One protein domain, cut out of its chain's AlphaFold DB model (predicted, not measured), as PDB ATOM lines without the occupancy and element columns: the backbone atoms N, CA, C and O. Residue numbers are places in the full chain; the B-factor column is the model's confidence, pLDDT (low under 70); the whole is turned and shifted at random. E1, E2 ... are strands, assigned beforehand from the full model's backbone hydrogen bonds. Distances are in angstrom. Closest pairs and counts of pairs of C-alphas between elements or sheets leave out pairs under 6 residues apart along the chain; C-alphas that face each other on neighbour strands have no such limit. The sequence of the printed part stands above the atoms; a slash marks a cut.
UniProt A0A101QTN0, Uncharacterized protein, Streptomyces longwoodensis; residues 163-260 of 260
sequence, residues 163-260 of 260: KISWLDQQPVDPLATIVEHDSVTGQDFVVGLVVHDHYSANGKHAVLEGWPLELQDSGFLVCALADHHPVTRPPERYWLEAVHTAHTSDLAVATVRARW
ATOM      1  N   LYS A 163     289.924  68.801  11.560       82.12
ATOM      2  CA  LYS A 163     290.518  69.870  12.355       82.12
ATOM      3  C   LYS A 163     291.664  69.283  13.169       82.12
ATOM      4  O   LYS A 163     291.488  68.271  13.838       82.12
ATOM      5  N   ILE A 164     292.826  69.925  13.124       84.88
ATOM      6  CA  ILE A 164     293.986  69.540  13.931       84.88
ATOM      7  C   ILE A 164     294.214  70.632  14.972       84.88
ATOM      8  O   ILE A 164     294.455  71.786  14.618       84.88
ATOM      9  N   SER A 165     294.147  70.251  16.244       87.00
ATOM     10  CA  SER A 165     294.498  71.093  17.385       87.00
ATOM     11  C   SER A 165     295.838  70.615  17.939       87.00
ATOM     12  O   SER A 165     295.920  69.533  18.518       87.00
ATOM     13  N   TRP A 166     296.899  71.392  17.730       87.62
ATOM     14  CA  TRP A 166     298.234  71.064  18.237       87.62
ATOM     15  C   TRP A 166     298.317  71.297  19.744       87.62
ATOM     16  O   TRP A 166     297.830  72.311  20.244       87.62
ATOM     17  N   LEU A 167     298.935  70.351  20.447       87.31
ATOM     18  CA  LEU A 167     299.126  70.397  21.893       87.31
ATOM     19  C   LEU A 167     300.498  70.988  22.227       87.31
ATOM     20  O   LEU A 167     301.388  71.081  21.381       87.31
ATOM     21  N   ASP A 168     300.686  71.369  23.484       83.31
ATOM     22  CA  ASP A 168     301.917  71.970  24.001       83.31
ATOM     23  C   ASP A 168     303.057  70.960  24.229       83.31
ATOM     24  O   ASP A 168     304.060  71.304  24.852       83.31
ATOM     25  N   GLN A 169     302.930  69.738  23.690       83.81
ATOM     26  CA  GLN A 169     303.921  68.662  23.777       83.81
ATOM     27  C   GLN A 169     304.380  68.419  25.216       83.81
ATOM     28  O   GLN A 169     305.576  68.375  25.495       83.81
ATOM     29  N   GLN A 170     303.434  68.273  26.147       78.69
ATOM     30  CA  GLN A 170     303.760  67.889  27.519       78.69
ATOM     31  C   GLN A 170     304.159  66.417  27.592       78.69
ATOM     32  O   GLN A 170     303.598  65.583  26.866       78.69
ATOM     33  N   PRO A 171     305.129  66.083  28.462       89.50
ATOM     34  CA  PRO A 171     305.531  64.709  28.648       89.50
ATOM     35  C   PRO A 171     304.419  63.953  29.355       89.50
ATOM     36  O   PRO A 171     303.802  64.471  30.288       89.50
ATOM     37  N   VAL A 172     304.191  62.720  28.927       91.00
ATOM     38  CA  VAL A 172     303.191  61.845  29.534       91.00
ATOM     39  C   VAL A 172     303.807  60.523  29.942       91.00
ATOM     40  O   VAL A 172     304.610  59.935  29.215       91.00
ATOM     41  N   ASP A 173     303.385  60.053  31.111       91.75
ATOM     42  CA  ASP A 173     303.698  58.721  31.596       91.75
ATOM     43  C   ASP A 173     302.565  57.773  31.173       91.75
ATOM     44  O   ASP A 173     301.407  57.992  31.553       91.75
ATOM     45  N   PRO A 174     302.848  56.736  30.365       94.31
ATOM     46  CA  PRO A 174     301.830  55.779  29.968       94.31
ATOM     47  C   PRO A 174     301.416  54.923  31.164       94.31
ATOM     48  O   PRO A 174     302.241  54.298  31.828       94.31
ATOM     49  N   LEU A 175     300.111  54.859  31.405       94.25
ATOM     50  CA  LEU A 175     299.493  53.922  32.341       94.25
ATOM     51  C   LEU A 175     299.433  52.514  31.753       94.25
ATOM     52  O   LEU A 175     299.566  51.527  32.472       94.25
ATOM     53  N   ALA A 176     299.232  52.435  30.439       94.06
ATOM     54  CA  ALA A 176     299.295  51.208  29.667       94.06
ATOM     55  C   ALA A 176     299.796  51.496  28.248       94.06
ATOM     56  O   ALA A 176     299.744  52.630  27.764       94.06
ATOM     57  N   THR A 177     300.266  50.446  27.577       94.62
ATOM     58  CA  THR A 177     300.642  50.481  26.161       94.62
ATOM     59  C   THR A 177     299.699  49.589  25.370       94.62
ATOM     60  O   THR A 177     299.280  48.536  25.852       94.62
ATOM     61  N   ILE A 178     299.350  50.029  24.166       91.88
ATOM     62  CA  ILE A 178     298.596  49.240  23.197       91.88
ATOM     63  C   ILE A 178     299.617  48.596  22.275       91.88
ATOM     64  O   ILE A 178     300.431  49.296  21.666       91.88
ATOM     65  N   VAL A 179     299.582  47.270  22.210       93.38
ATOM     66  CA  VAL A 179     300.573  46.461  21.509       93.38
ATOM     67  C   VAL A 179     299.911  45.730  20.352       93.38
ATOM     68  O   VAL A 179     298.850  45.136  20.515       93.38
ATOM     69  N   GLU A 180     300.564  45.759  19.197       88.94
ATOM     70  CA  GLU A 180     300.180  45.009  18.008       88.94
ATOM     71  C   GLU A 180     301.269  43.997  17.662       88.94
ATOM     72  O   GLU A 180     302.458  44.330  17.643       88.94
ATOM     73  N   HIS A 181     300.851  42.764  17.380       89.62
ATOM     74  CA  HIS A 181     301.743  41.699  16.948       89.62
ATOM     75  C   HIS A 181     301.919  41.736  15.427       89.62
ATOM     76  O   HIS A 181     300.964  41.535  14.675       89.62
ATOM     77  N   ASP A 182     303.146  41.940  14.961       88.38
ATOM     78  CA  ASP A 182     303.476  41.823  13.547       88.38
ATOM     79  C   ASP A 182     303.703  40.352  13.185       88.38
ATOM     80  O   ASP A 182     304.754  39.776  13.456       88.38
ATOM     81  N   SER A 183     302.721  39.754  12.510       84.81
ATOM     82  CA  SER A 183     302.787  38.363  12.042       84.81
ATOM     83  C   SER A 183     303.944  38.067  11.074       84.81
ATOM     84  O   SER A 183     304.350  36.911  10.951       84.81
ATOM     85  N   VAL A 184     304.492  39.079  10.387       86.00
ATOM     86  CA  VAL A 184     305.583  38.905   9.415       86.00
ATOM     87  C   VAL A 184     306.926  38.803  10.126       86.00
ATOM     88  O   VAL A 184     307.741  37.940   9.796       86.00
ATOM     89  N   THR A 185     307.173  39.680  11.098       90.69
ATOM     90  CA  THR A 185     308.433  39.695  11.858       90.69
ATOM     91  C   THR A 185     308.373  38.865  13.141       90.69
ATOM     92  O   THR A 185     309.419  38.549  13.712       90.69
ATOM     93  N   GLY A 186     307.171  38.499  13.590       93.06
ATOM     94  CA  GLY A 186     306.905  37.876  14.886       93.06
ATOM     95  C   GLY A 186     307.177  38.807  16.070       93.06
ATOM     96  O   GLY A 186     307.378  38.320  17.183       93.06
ATOM     97  N   GLN A 187     307.273  40.120  15.837       95.06
ATOM     98  CA  GLN A 187     307.612  41.109  16.860       95.06
ATOM     99  C   GLN A 187     306.391  41.897  17.314       95.06
ATOM    100  O   GLN A 187     305.510  42.225  16.526       95.06
ATOM    101  N   ASP A 188     306.403  42.270  18.587       96.06
ATOM    102  CA  ASP A 188     305.381  43.116  19.186       96.06
ATOM    103  C   ASP A 188     305.799  44.589  19.127       96.06
ATOM    104  O   ASP A 188     306.903  44.958  19.557       96.06
ATOM    105  N   PHE A 189     304.901  45.437  18.630       95.69
ATOM    106  CA  PHE A 189     305.088  46.879  18.505       95.69
ATOM    107  C   PHE A 189     304.097  47.636  19.376       95.69
ATOM    108  O   PHE A 189     302.906  47.345  19.373       95.69
ATOM    109  N   VAL A 190     304.575  48.658  20.079       95.19
ATOM    110  CA  VAL A 190     303.704  49.636  20.726       95.19
ATOM    111  C   VAL A 190     303.146  50.562  19.648       95.19
ATOM    112  O   VAL A 190     303.904  51.209  18.920       95.19
ATOM    113  N   VAL A 191     301.819  50.610  19.546       93.75
ATOM    114  CA  VAL A 191     301.068  51.395  18.549       93.75
ATOM    115  C   VAL A 191     300.163  52.452  19.181       93.75
ATOM    116  O   VAL A 191     299.596  53.294  18.489       93.75
ATOM    117  N   GLY A 192     300.040  52.446  20.505       93.38
ATOM    118  CA  GLY A 192     299.231  53.412  21.232       93.38
ATOM    119  C   GLY A 192     299.528  53.415  22.722       93.38
ATOM    120  O   GLY A 192     300.235  52.547  23.236       93.38
ATOM    121  N   LEU A 193     298.984  54.409  23.413       94.31
ATOM    122  CA  LEU A 193     299.195  54.641  24.838       94.31
ATOM    123  C   LEU A 193     297.856  54.898  25.522       94.31
ATOM    124  O   LEU A 193     296.965  55.510  24.939       94.31
ATOM    125  N   VAL A 194     297.748  54.499  26.784       93.00
ATOM    126  CA  VAL A 194     296.706  54.987  27.690       93.00
ATOM    127  C   VAL A 194     297.381  55.889  28.709       93.00
ATOM    128  O   VAL A 194     298.304  55.453  29.395       93.00
ATOM    129  N   VAL A 195     296.950  57.142  28.799       91.94
ATOM    130  CA  VAL A 195     297.528  58.150  29.704       91.94
ATOM    131  C   VAL A 195     296.436  58.772  30.563       91.94
ATOM    132  O   VAL A 195     295.253  58.664  30.242       91.94
ATOM    133  N   HIS A 196     296.811  59.437  31.652       88.25
ATOM    134  CA  HIS A 196     295.862  60.284  32.370       88.25
ATOM    135  C   HIS A 196     295.461  61.481  31.515       88.25
ATOM    136  O   HIS A 196     296.306  62.102  30.869       88.25
ATOM    137  N   ASP A 197     294.179  61.833  31.561       85.06
ATOM    138  CA  ASP A 197     293.752  63.094  30.983       85.06
ATOM    139  C   ASP A 197     294.224  64.255  31.868       85.06
ATOM    140  O   ASP A 197     293.924  64.343  33.062       85.06
ATOM    141  N   HIS A 198     295.017  65.140  31.278       77.31
ATOM    142  CA  HIS A 198     295.555  66.322  31.935       77.31
ATOM    143  C   HIS A 198     294.905  67.627  31.464       77.31
ATOM    144  O   HIS A 198     295.191  68.660  32.078       77.31
ATOM    145  N   TYR A 199     294.054  67.570  30.433       74.44
ATOM    146  CA  TYR A 199     293.467  68.721  29.740       74.44
ATOM    147  C   TYR A 199     291.957  68.880  29.969       74.44
ATOM    148  O   TYR A 199     291.408  69.919  29.601       74.44
ATOM    149  N   SER A 200     291.281  67.903  30.585       70.75
ATOM    150  CA  SER A 200     289.905  68.065  31.083       70.75
ATOM    151  C   SER A 200     289.765  69.234  32.058       70.75
ATOM    152  O   SER A 200     290.736  69.705  32.648       70.75
ATOM    153  N   ALA A 201     288.524  69.671  32.292       61.16
ATOM    154  CA  ALA A 201     288.200  70.719  33.265       61.16
ATOM    155  C   ALA A 201     288.704  70.406  34.694       61.16
ATOM    156  O   ALA A 201     288.918  71.321  35.488       61.16
ATOM    157  N   ASN A 202     288.930  69.124  34.997       58.53
ATOM    158  CA  ASN A 202     289.486  68.631  36.259       58.53
ATOM    159  C   ASN A 202     291.006  68.361  36.203       58.53
ATOM    160  O   ASN A 202     291.602  67.902  37.180       58.53
ATOM    161  N   GLY A 203     291.632  68.617  35.055       61.97
ATOM    162  CA  GLY A 203     293.048  68.416  34.794       61.97
ATOM    163  C   GLY A 203     293.947  69.469  35.448       61.97
ATOM    164  O   GLY A 203     293.509  70.489  35.977       61.97
ATOM    165  N   LYS A 204     295.260  69.212  35.415       62.81
ATOM    166  CA  LYS A 204     296.282  70.142  35.934       62.81
ATOM    167  C   LYS A 204     296.622  71.271  34.955       62.81
ATOM    168  O   LYS A 204     297.335  72.195  35.344       62.81
ATOM    169  N   HIS A 205     296.158  71.185  33.711       62.91
ATOM    170  CA  HIS A 205     296.450  72.160  32.665       62.91
ATOM    171  C   HIS A 205     295.227  73.019  32.364       62.91
ATOM    172  O   HIS A 205     294.087  72.621  32.595       62.91
ATOM    173  N   ALA A 206     295.475  74.220  31.839       63.88
ATOM    174  CA  ALA A 206     294.406  75.025  31.277       63.88
ATOM    175  C   ALA A 206     293.774  74.244  30.119       63.88
ATOM    176  O   ALA A 206     294.493  73.806  29.218       63.88
ATOM    177  N   VAL A 207     292.449  74.074  30.154       65.31
ATOM    178  CA  VAL A 207     291.693  73.477  29.047       65.31
ATOM    179  C   VAL A 207     292.069  74.230  27.777       65.31
ATOM    180  O   VAL A 207     291.864  75.443  27.684       65.31
ATOM    181  N   LEU A 208     292.675  73.523  26.823       69.00
ATOM    182  CA  LEU A 208     293.085  74.132  25.567       69.00
ATOM    183  C   LEU A 208     291.848  74.603  24.807       69.00
ATOM    184  O   LEU A 208     290.822  73.921  24.762       69.00
ATOM    185  N   GLU A 209     291.946  75.779  24.194       67.38
ATOM    186  CA  GLU A 209     290.869  76.299  23.362       67.38
ATOM    187  C   GLU A 209     290.608  75.323  22.205       67.38
ATOM    188  O   GLU A 209     291.481  75.045  21.383       67.38
ATOM    189  N   GLY A 210     289.397  74.763  22.160       67.19
ATOM    190  CA  GLY A 210     289.037  73.735  21.188       67.19
ATOM    191  C   GLY A 210     289.396  72.301  21.586       67.19
ATOM    192  O   GLY A 210     289.365  71.439  20.708       67.19
ATOM    193  N   TRP A 211     289.704  72.034  22.862       79.38
ATOM    194  CA  TRP A 211     289.671  70.672  23.404       79.38
ATOM    195  C   TRP A 211     288.264  70.077  23.218       79.38
ATOM    196  O   TRP A 211     287.290  70.765  23.548       79.38
ATOM    197  N   PRO A 212     288.126  68.848  22.681       79.12
ATOM    198  CA  PRO A 212     286.816  68.237  22.482       79.12
ATOM    199  C   PRO A 212     286.049  68.162  23.801       79.12
ATOM    200  O   PRO A 212     286.568  67.655  24.799       79.12
ATOM    201  N   LEU A 213     284.822  68.687  23.811       75.94
ATOM    202  CA  LEU A 213     283.981  68.707  25.011       75.94
ATOM    203  C   LEU A 213     283.702  67.281  25.497       75.94
ATOM    204  O   LEU A 213     283.632  67.029  26.692       75.94
ATOM    205  N   GLU A 214     283.623  66.340  24.561       75.25
ATOM    206  CA  GLU A 214     283.362  64.922  24.786       75.25
ATOM    207  C   GLU A 214     284.481  64.234  25.585       75.25
ATOM    208  O   GLU A 214     284.249  63.201  26.205       75.25
ATOM    209  N   LEU A 215     285.688  64.810  25.599       77.62
ATOM    210  CA  LEU A 215     286.822  64.307  26.374       77.62
ATOM    211  C   LEU A 215     286.924  64.947  27.765       77.62
ATOM    212  O   LEU A 215     287.804  64.570  28.527       77.62
ATOM    213  N   GLN A 216     286.067  65.913  28.122       73.00
ATOM    214  CA  GLN A 216     286.259  66.729  29.330       73.00
ATOM    215  C   GLN A 216     286.082  65.989  30.663       73.00
ATOM    216  O   GLN A 216     286.434  66.564  31.689       73.00
ATOM    217  N   ASP A 217     285.646  64.728  30.657       72.00
ATOM    218  CA  ASP A 217     285.445  63.920  31.867       72.00
ATOM    219  C   ASP A 217     285.952  62.470  31.733       72.00
ATOM    220  O   ASP A 217     285.611  61.613  32.546       72.00
ATOM    221  N   SER A 218     286.781  62.157  30.729       74.50
ATOM    222  CA  SER A 218     287.187  60.763  30.483       74.50
ATOM    223  C   SER A 218     288.128  60.197  31.557       74.50
ATOM    224  O   SER A 218     288.244  58.980  31.700       74.50
ATOM    225  N   GLY A 219     288.847  61.057  32.292       81.62
ATOM    226  CA  GLY A 219     289.870  60.694  33.291       81.62
ATOM    227  C   GLY A 219     291.146  60.066  32.701       81.62
ATOM    228  O   GLY A 219     292.237  60.196  33.269       81.62
ATOM    229  N   PHE A 220     291.023  59.439  31.531       86.81
ATOM    230  CA  PHE A 220     292.078  58.797  30.763       86.81
ATOM    231  C   PHE A 220     291.925  59.109  29.274       86.81
ATOM    232  O   PHE A 220     290.813  59.270  28.772       86.81
ATOM    233  N   LEU A 221     293.042  59.148  28.555       87.88
ATOM    234  CA  LEU A 221     293.079  59.316  27.107       87.88
ATOM    235  C   LEU A 221     293.701  58.084  26.464       87.88
ATOM    236  O   LEU A 221     294.796  57.660  26.840       87.88
ATOM    237  N   VAL A 222     293.018  57.556  25.451       89.12
ATOM    238  CA  VAL A 222     293.575  56.559  24.538       89.12
ATOM    239  C   VAL A 222     294.201  57.304  23.365       89.12
ATOM    240  O   VAL A 222     293.520  58.039  22.650       89.12
ATOM    241  N   CYS A 223     295.508  57.139  23.188       90.25
ATOM    242  CA  CYS A 223     296.298  57.884  22.220       90.25
ATOM    243  C   CYS A 223     296.868  56.954  21.147       90.25
ATOM    244  O   CYS A 223     297.466  55.927  21.470       90.25
ATOM    245  N   ALA A 224     296.751  57.346  19.881       90.94
ATOM    246  CA  ALA A 224     297.434  56.686  18.773       90.94
ATOM    247  C   ALA A 224     298.898  57.139  18.722       90.94
ATOM    248  O   ALA A 224     299.174  58.343  18.744       90.94
ATOM    249  N   LEU A 225     299.839  56.198  18.648       93.06
ATOM    250  CA  LEU A 225     301.263  56.514  18.590       93.06
ATOM    251  C   LEU A 225     301.691  56.747  17.136       93.06
ATOM    252  O   LEU A 225     301.568  55.866  16.294       93.06
ATOM    253  N   ALA A 226     302.203  57.942  16.848       88.19
ATOM    254  CA  ALA A 226     302.671  58.352  15.527       88.19
ATOM    255  C   ALA A 226     303.837  57.497  15.018       88.19
ATOM    256  O   ALA A 226     303.882  57.125  13.847       88.19
ATOM    257  N   ASP A 227     304.775  57.225  15.919       91.31
ATOM    258  CA  ASP A 227     306.021  56.530  15.653       91.31
ATOM    259  C   ASP A 227     305.975  55.205  16.421       91.31
ATOM    260  O   ASP A 227     306.191  55.172  17.629       91.31
ATOM    261  N   HIS A 228     305.643  54.094  15.765       93.94
ATOM    262  CA  HIS A 228     305.637  52.797  16.452       93.94
ATOM    263  C   HIS A 228     307.060  52.379  16.837       93.94
ATOM    264  O   HIS A 228     308.022  52.659  16.119       93.94
ATOM    265  N   HIS A 229     307.201  51.642  17.936       95.19
ATOM    266  CA  HIS A 229     308.481  51.052  18.324       95.19
ATOM    267  C   HIS A 229     308.294  49.640  18.888       95.19
ATOM    268  O   HIS A 229     307.226  49.323  19.410       95.19
ATOM    269  N   PRO A 230     309.317  48.769  18.813       96.69
ATOM    270  CA  PRO A 230     309.247  47.451  19.429       96.69
ATOM    271  C   PRO A 230     309.037  47.553  20.943       96.69
ATOM    272  O   PRO A 230     309.661  48.391  21.602       96.69
ATOM    273  N   VAL A 231     308.257  46.635  21.516       96.69
ATOM    274  CA  VAL A 231     308.068  46.526  22.980       96.69
ATOM    275  C   VAL A 231     309.406  46.331  23.704       96.69
ATOM    276  O   VAL A 231     309.617  46.829  24.805       96.69
ATOM    277  N   THR A 232     310.357  45.655  23.056       96.31
ATOM    278  CA  THR A 232     311.697  45.381  23.603       96.31
ATOM    279  C   THR A 232     312.622  46.598  23.644       96.31
ATOM    280  O   THR A 232     313.690  46.528  24.253       96.31
ATOM    281  N   ARG A 233     312.251  47.705  22.990       95.50
ATOM    282  CA  ARG A 233     313.041  48.941  22.925       95.50
ATOM    283  C   ARG A 233     312.147  50.147  23.221       95.50
ATOM    284  O   ARG A 233     311.838  50.899  22.299       95.50
ATOM    285  N   PRO A 234     311.705  50.311  24.479       93.62
ATOM    286  CA  PRO A 234     310.896  51.457  24.851       93.62
ATOM    287  C   PRO A 234     311.726  52.750  24.765       93.62
ATOM    288  O   PRO A 234     312.915  52.736  25.102       93.62
ATOM    289  N   PRO A 235     311.121  53.861  24.327       95.31
ATOM    290  CA  PRO A 235     311.748  55.171  24.349       95.31
ATOM    291  C   PRO A 235     311.874  55.709  25.774       95.31
ATOM    292  O   PRO A 235     311.240  55.220  26.708       95.31
ATOM    293  N   GLU A 236     312.678  56.758  25.937       94.50
ATOM    294  CA  GLU A 236     312.854  57.403  27.243       94.50
ATOM    295  C   GLU A 236     311.603  58.163  27.701       94.50
ATOM    296  O   GLU A 236     311.409  58.360  28.903       94.50
ATOM    297  N   ARG A 237     310.776  58.639  26.761       95.00
ATOM    298  CA  ARG A 237     309.641  59.515  27.058       95.00
ATOM    299  C   ARG A 237     308.614  59.520  25.932       95.00
ATOM    300  O   ARG A 237     308.969  59.286  24.785       95.00
ATOM    301  N   TYR A 238     307.373  59.856  26.276       95.50
ATOM    302  CA  TYR A 238     306.292  60.104  25.326       95.50
ATOM    303  C   TYR A 238     305.731  61.510  25.496       95.50
ATOM    304  O   TYR A 238     305.833  62.109  26.569       95.50
ATOM    305  N   TRP A 239     305.101  62.011  24.439       93.69
ATOM    306  CA  TRP A 239     304.537  63.354  24.366       93.69
ATOM    307  C   TRP A 239     303.201  63.316  23.632       93.69
ATOM    308  O   TRP A 239     303.084  62.633  22.610       93.69
ATOM    309  N   LEU A 240     302.207  64.068  24.108       91.38
ATOM    310  CA  LEU A 240     300.986  64.294  23.330       91.38
ATOM    311  C   LEU A 240     301.239  65.385  22.290       91.38
ATOM    312  O   LEU A 240     301.708  66.471  22.612       91.38
ATOM    313  N   GLU A 241     300.952  65.089  21.029       90.81
ATOM    314  CA  GLU A 241     301.310  65.938  19.895       90.81
ATOM    315  C   GLU A 241     300.124  66.783  19.419       90.81
ATOM    316  O   GLU A 241     300.239  68.001  19.263       90.81
ATOM    317  N   ALA A 242     298.986  66.141  19.168       89.44
ATOM    318  CA  ALA A 242     297.832  66.793  18.565       89.44
ATOM    319  C   ALA A 242     296.535  66.048  18.881       89.44
ATOM    320  O   ALA A 242     296.538  64.851  19.155       89.44
ATOM    321  N   VAL A 243     295.413  66.752  18.758       88.25
ATOM    322  CA  VAL A 243     294.081  66.155  18.668       88.25
ATOM    323  C   VAL A 243     293.560  66.369  17.258       88.25
ATOM    324  O   VAL A 243     293.489  67.499  16.770       88.25
ATOM    325  N   HIS A 244     293.228  65.274  16.587       85.75
ATOM    326  CA  HIS A 244     292.580  65.290  15.286       85.75
ATOM    327  C   HIS A 244     291.087  65.100  15.512       85.75
ATOM    328  O   HIS A 244     290.686  64.086  16.077       85.75
ATOM    329  N   THR A 245     290.273  66.054  15.078       84.75
ATOM    330  CA  THR A 245     288.819  65.985  15.208       84.75
ATOM    331  C   THR A 245     288.171  65.996  13.837       84.75
ATOM    332  O   THR A 245     288.482  66.831  12.986       84.75
ATOM    333  N   ALA A 246     287.242  65.077  13.647       80.50
ATOM    334  CA  ALA A 246     286.382  64.984  12.488       80.50
ATOM    335  C   ALA A 246     284.927  64.953  12.945       80.50
ATOM    336  O   ALA A 246     284.615  64.379  13.983       80.50
ATOM    337  N   HIS A 247     284.038  65.561  12.167       77.69
ATOM    338  CA  HIS A 247     282.610  65.568  12.461       77.69
ATOM    339  C   HIS A 247     281.863  64.820  11.363       77.69
ATOM    340  O   HIS A 247     281.903  65.200  10.188       77.69
ATOM    341  N   THR A 248     281.159  63.771  11.763       72.81
ATOM    342  CA  THR A 248     280.058  63.203  10.992       72.81
ATOM    343  C   THR A 248     278.758  63.910  11.382       72.81
ATOM    344  O   THR A 248     278.753  64.833  12.197       72.81
ATOM    345  N   SER A 249     277.630  63.550  10.772       69.81
ATOM    346  CA  SER A 249     276.333  64.125  11.174       69.81
ATOM    347  C   SER A 249     275.877  63.737  12.562       69.81
ATOM    348  O   SER A 249     275.050  64.432  13.143       69.81
ATOM    349  N   ASP A 250     276.330  62.583  13.025       70.88
ATOM    350  CA  ASP A 250     275.881  61.935  14.243       70.88
ATOM    351  C   ASP A 250     276.932  61.975  15.350       70.88
ATOM    352  O   ASP A 250     276.562  61.910  16.518       70.88
ATOM    353  N   LEU A 251     278.219  62.107  15.014       77.69
ATOM    354  CA  LEU A 251     279.310  62.009  15.975       77.69
ATOM    355  C   LEU A 251     280.464  62.965  15.667       77.69
ATOM    356  O   LEU A 251     280.742  63.322  14.521       77.69
ATOM    357  N   ALA A 252     281.191  63.328  16.719       79.94
ATOM    358  CA  ALA A 252     282.547  63.833  16.608       79.94
ATOM    359  C   ALA A 252     283.511  62.675  16.889       79.94
ATOM    360  O   ALA A 252     283.422  62.021  17.925       79.94
ATOM    361  N   VAL A 253     284.432  62.418  15.968       81.31
ATOM    362  CA  VAL A 253     285.542  61.491  16.179       81.31
ATOM    363  C   VAL A 253     286.755  62.317  16.561       81.31
ATOM    364  O   VAL A 253     287.181  63.181  15.794       81.31
ATOM    365  N   ALA A 254     287.317  62.047  17.734       85.62
ATOM    366  CA  ALA A 254     288.568  62.636  18.178       85.62
ATOM    367  C   ALA A 254     289.639  61.549  18.300       85.62
ATOM    368  O   ALA A 254     289.443  60.537  18.968       85.62
ATOM    369  N   THR A 255     290.791  61.770  17.678       86.38
ATOM    370  CA  THR A 255     291.988  60.952  17.872       86.38
ATOM    371  C   THR A 255     293.047  61.807  18.539       86.38
ATOM    372  O   THR A 255     293.526  62.782  17.957       86.38
ATOM    373  N   VAL A 256     293.424  61.436  19.760       89.00
ATOM    374  CA  VAL A 256     294.589  62.016  20.426       89.00
ATOM    375  C   VAL A 256     295.828  61.316  19.880       89.00
ATOM    376  O   VAL A 256     295.915  60.089  19.890       89.00
ATOM    377  N   ARG A 257     296.780  62.086  19.364       90.31
ATOM    378  CA  ARG A 257     298.027  61.585  18.793       90.31
ATOM    379  C   ARG A 257     299.167  61.805  19.774       90.31
ATOM    380  O   ARG A 257     299.343  62.911  20.283       90.31
ATOM    381  N   ALA A 258     299.949  60.761  20.003       92.38
ATOM    382  CA  ALA A 258     301.165  60.789  20.801       92.38
ATOM    383  C   ALA A 258     302.394  60.459  19.944       92.38
ATOM    384  O   ALA A 258     302.274  59.883  18.864       92.38
ATOM    385  N   ARG A 259     303.581  60.789  20.448       94.19
ATOM    386  CA  ARG A 259     304.888  60.461  19.856       94.19
ATOM    387  C   ARG A 259     305.928  60.199  20.948       94.19
ATOM    388  O   ARG A 259     305.648  60.468  22.117       94.19
ATOM    389  N   TRP A 260     307.112  59.726  20.569       92.00
ATOM    390  CA  TRP A 260     308.269  59.576  21.460       92.00
ATOM    391  C   TRP A 260     309.524  60.262  20.917       92.00
ATOM    392  O   TRP A 260     309.559  60.560  19.700       92.00
TER     393      TRP A 260
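This is residues 163 to 260 of the 260 residues of an uncharacterized protein of Streptomyces longwoodensis (UniProt A0A101QTN0). One strongly twisted sheet of six strands makes the body: hairpin E2-E3 forms one end, E5-E6 with E1 the other, and E4, which bends by 88 degrees at residue 227, joins them. A long loop, residues 197 to 219, lies at the opposite end of the domain from the tight turn between E2 and E3. The printed part has 98 residues with no named helix and strands E1 to E6, class all strand; the mixed sheet runs E1 E5 E6 E4 E3 E2. It is compact, radius of gyration of the C-alphas 14.3 A, spanning 41 by 32 by 20 A.

Begin at edge strand E1, residues 163 to 166; it is antiparallel to E5, residues 238 to 247, with N 165 and O 243 2.9 A apart. E5 forms a hairpin with E6, residues 252 to 259; look for N 244 and O 255 at 2.9 A. E6 is parallel to E4, residues 220 to 230, at 46 degrees; N 226 and O 258 are 2.8 A apart. E4, E3, residues 187 to 196, and edge strand E2, residues 176 to 182, make a meander, each the antiparallel neighbour of the one before; find N 223 and O 193 at 2.8 A, and N 178 and O 192 at 2.8 A. E1 and E3 are apart.

Find C-alpha 163 at (290.518, 69.870, 12.355), where E1 begins. E3 spans 27.3 A, E4 23.5 A, E5 27.5 A and E6 22.8 A, ending at C-alpha 259 at (304.888, 60.461, 19.856).

The C-alphas of Val 184 and Ala 206, the two farthest apart, are 43.7 A apart. The printed part has no cut; the link E3 to E4 is long. Model confidence is under 70 at residues 201 to 210 and 249.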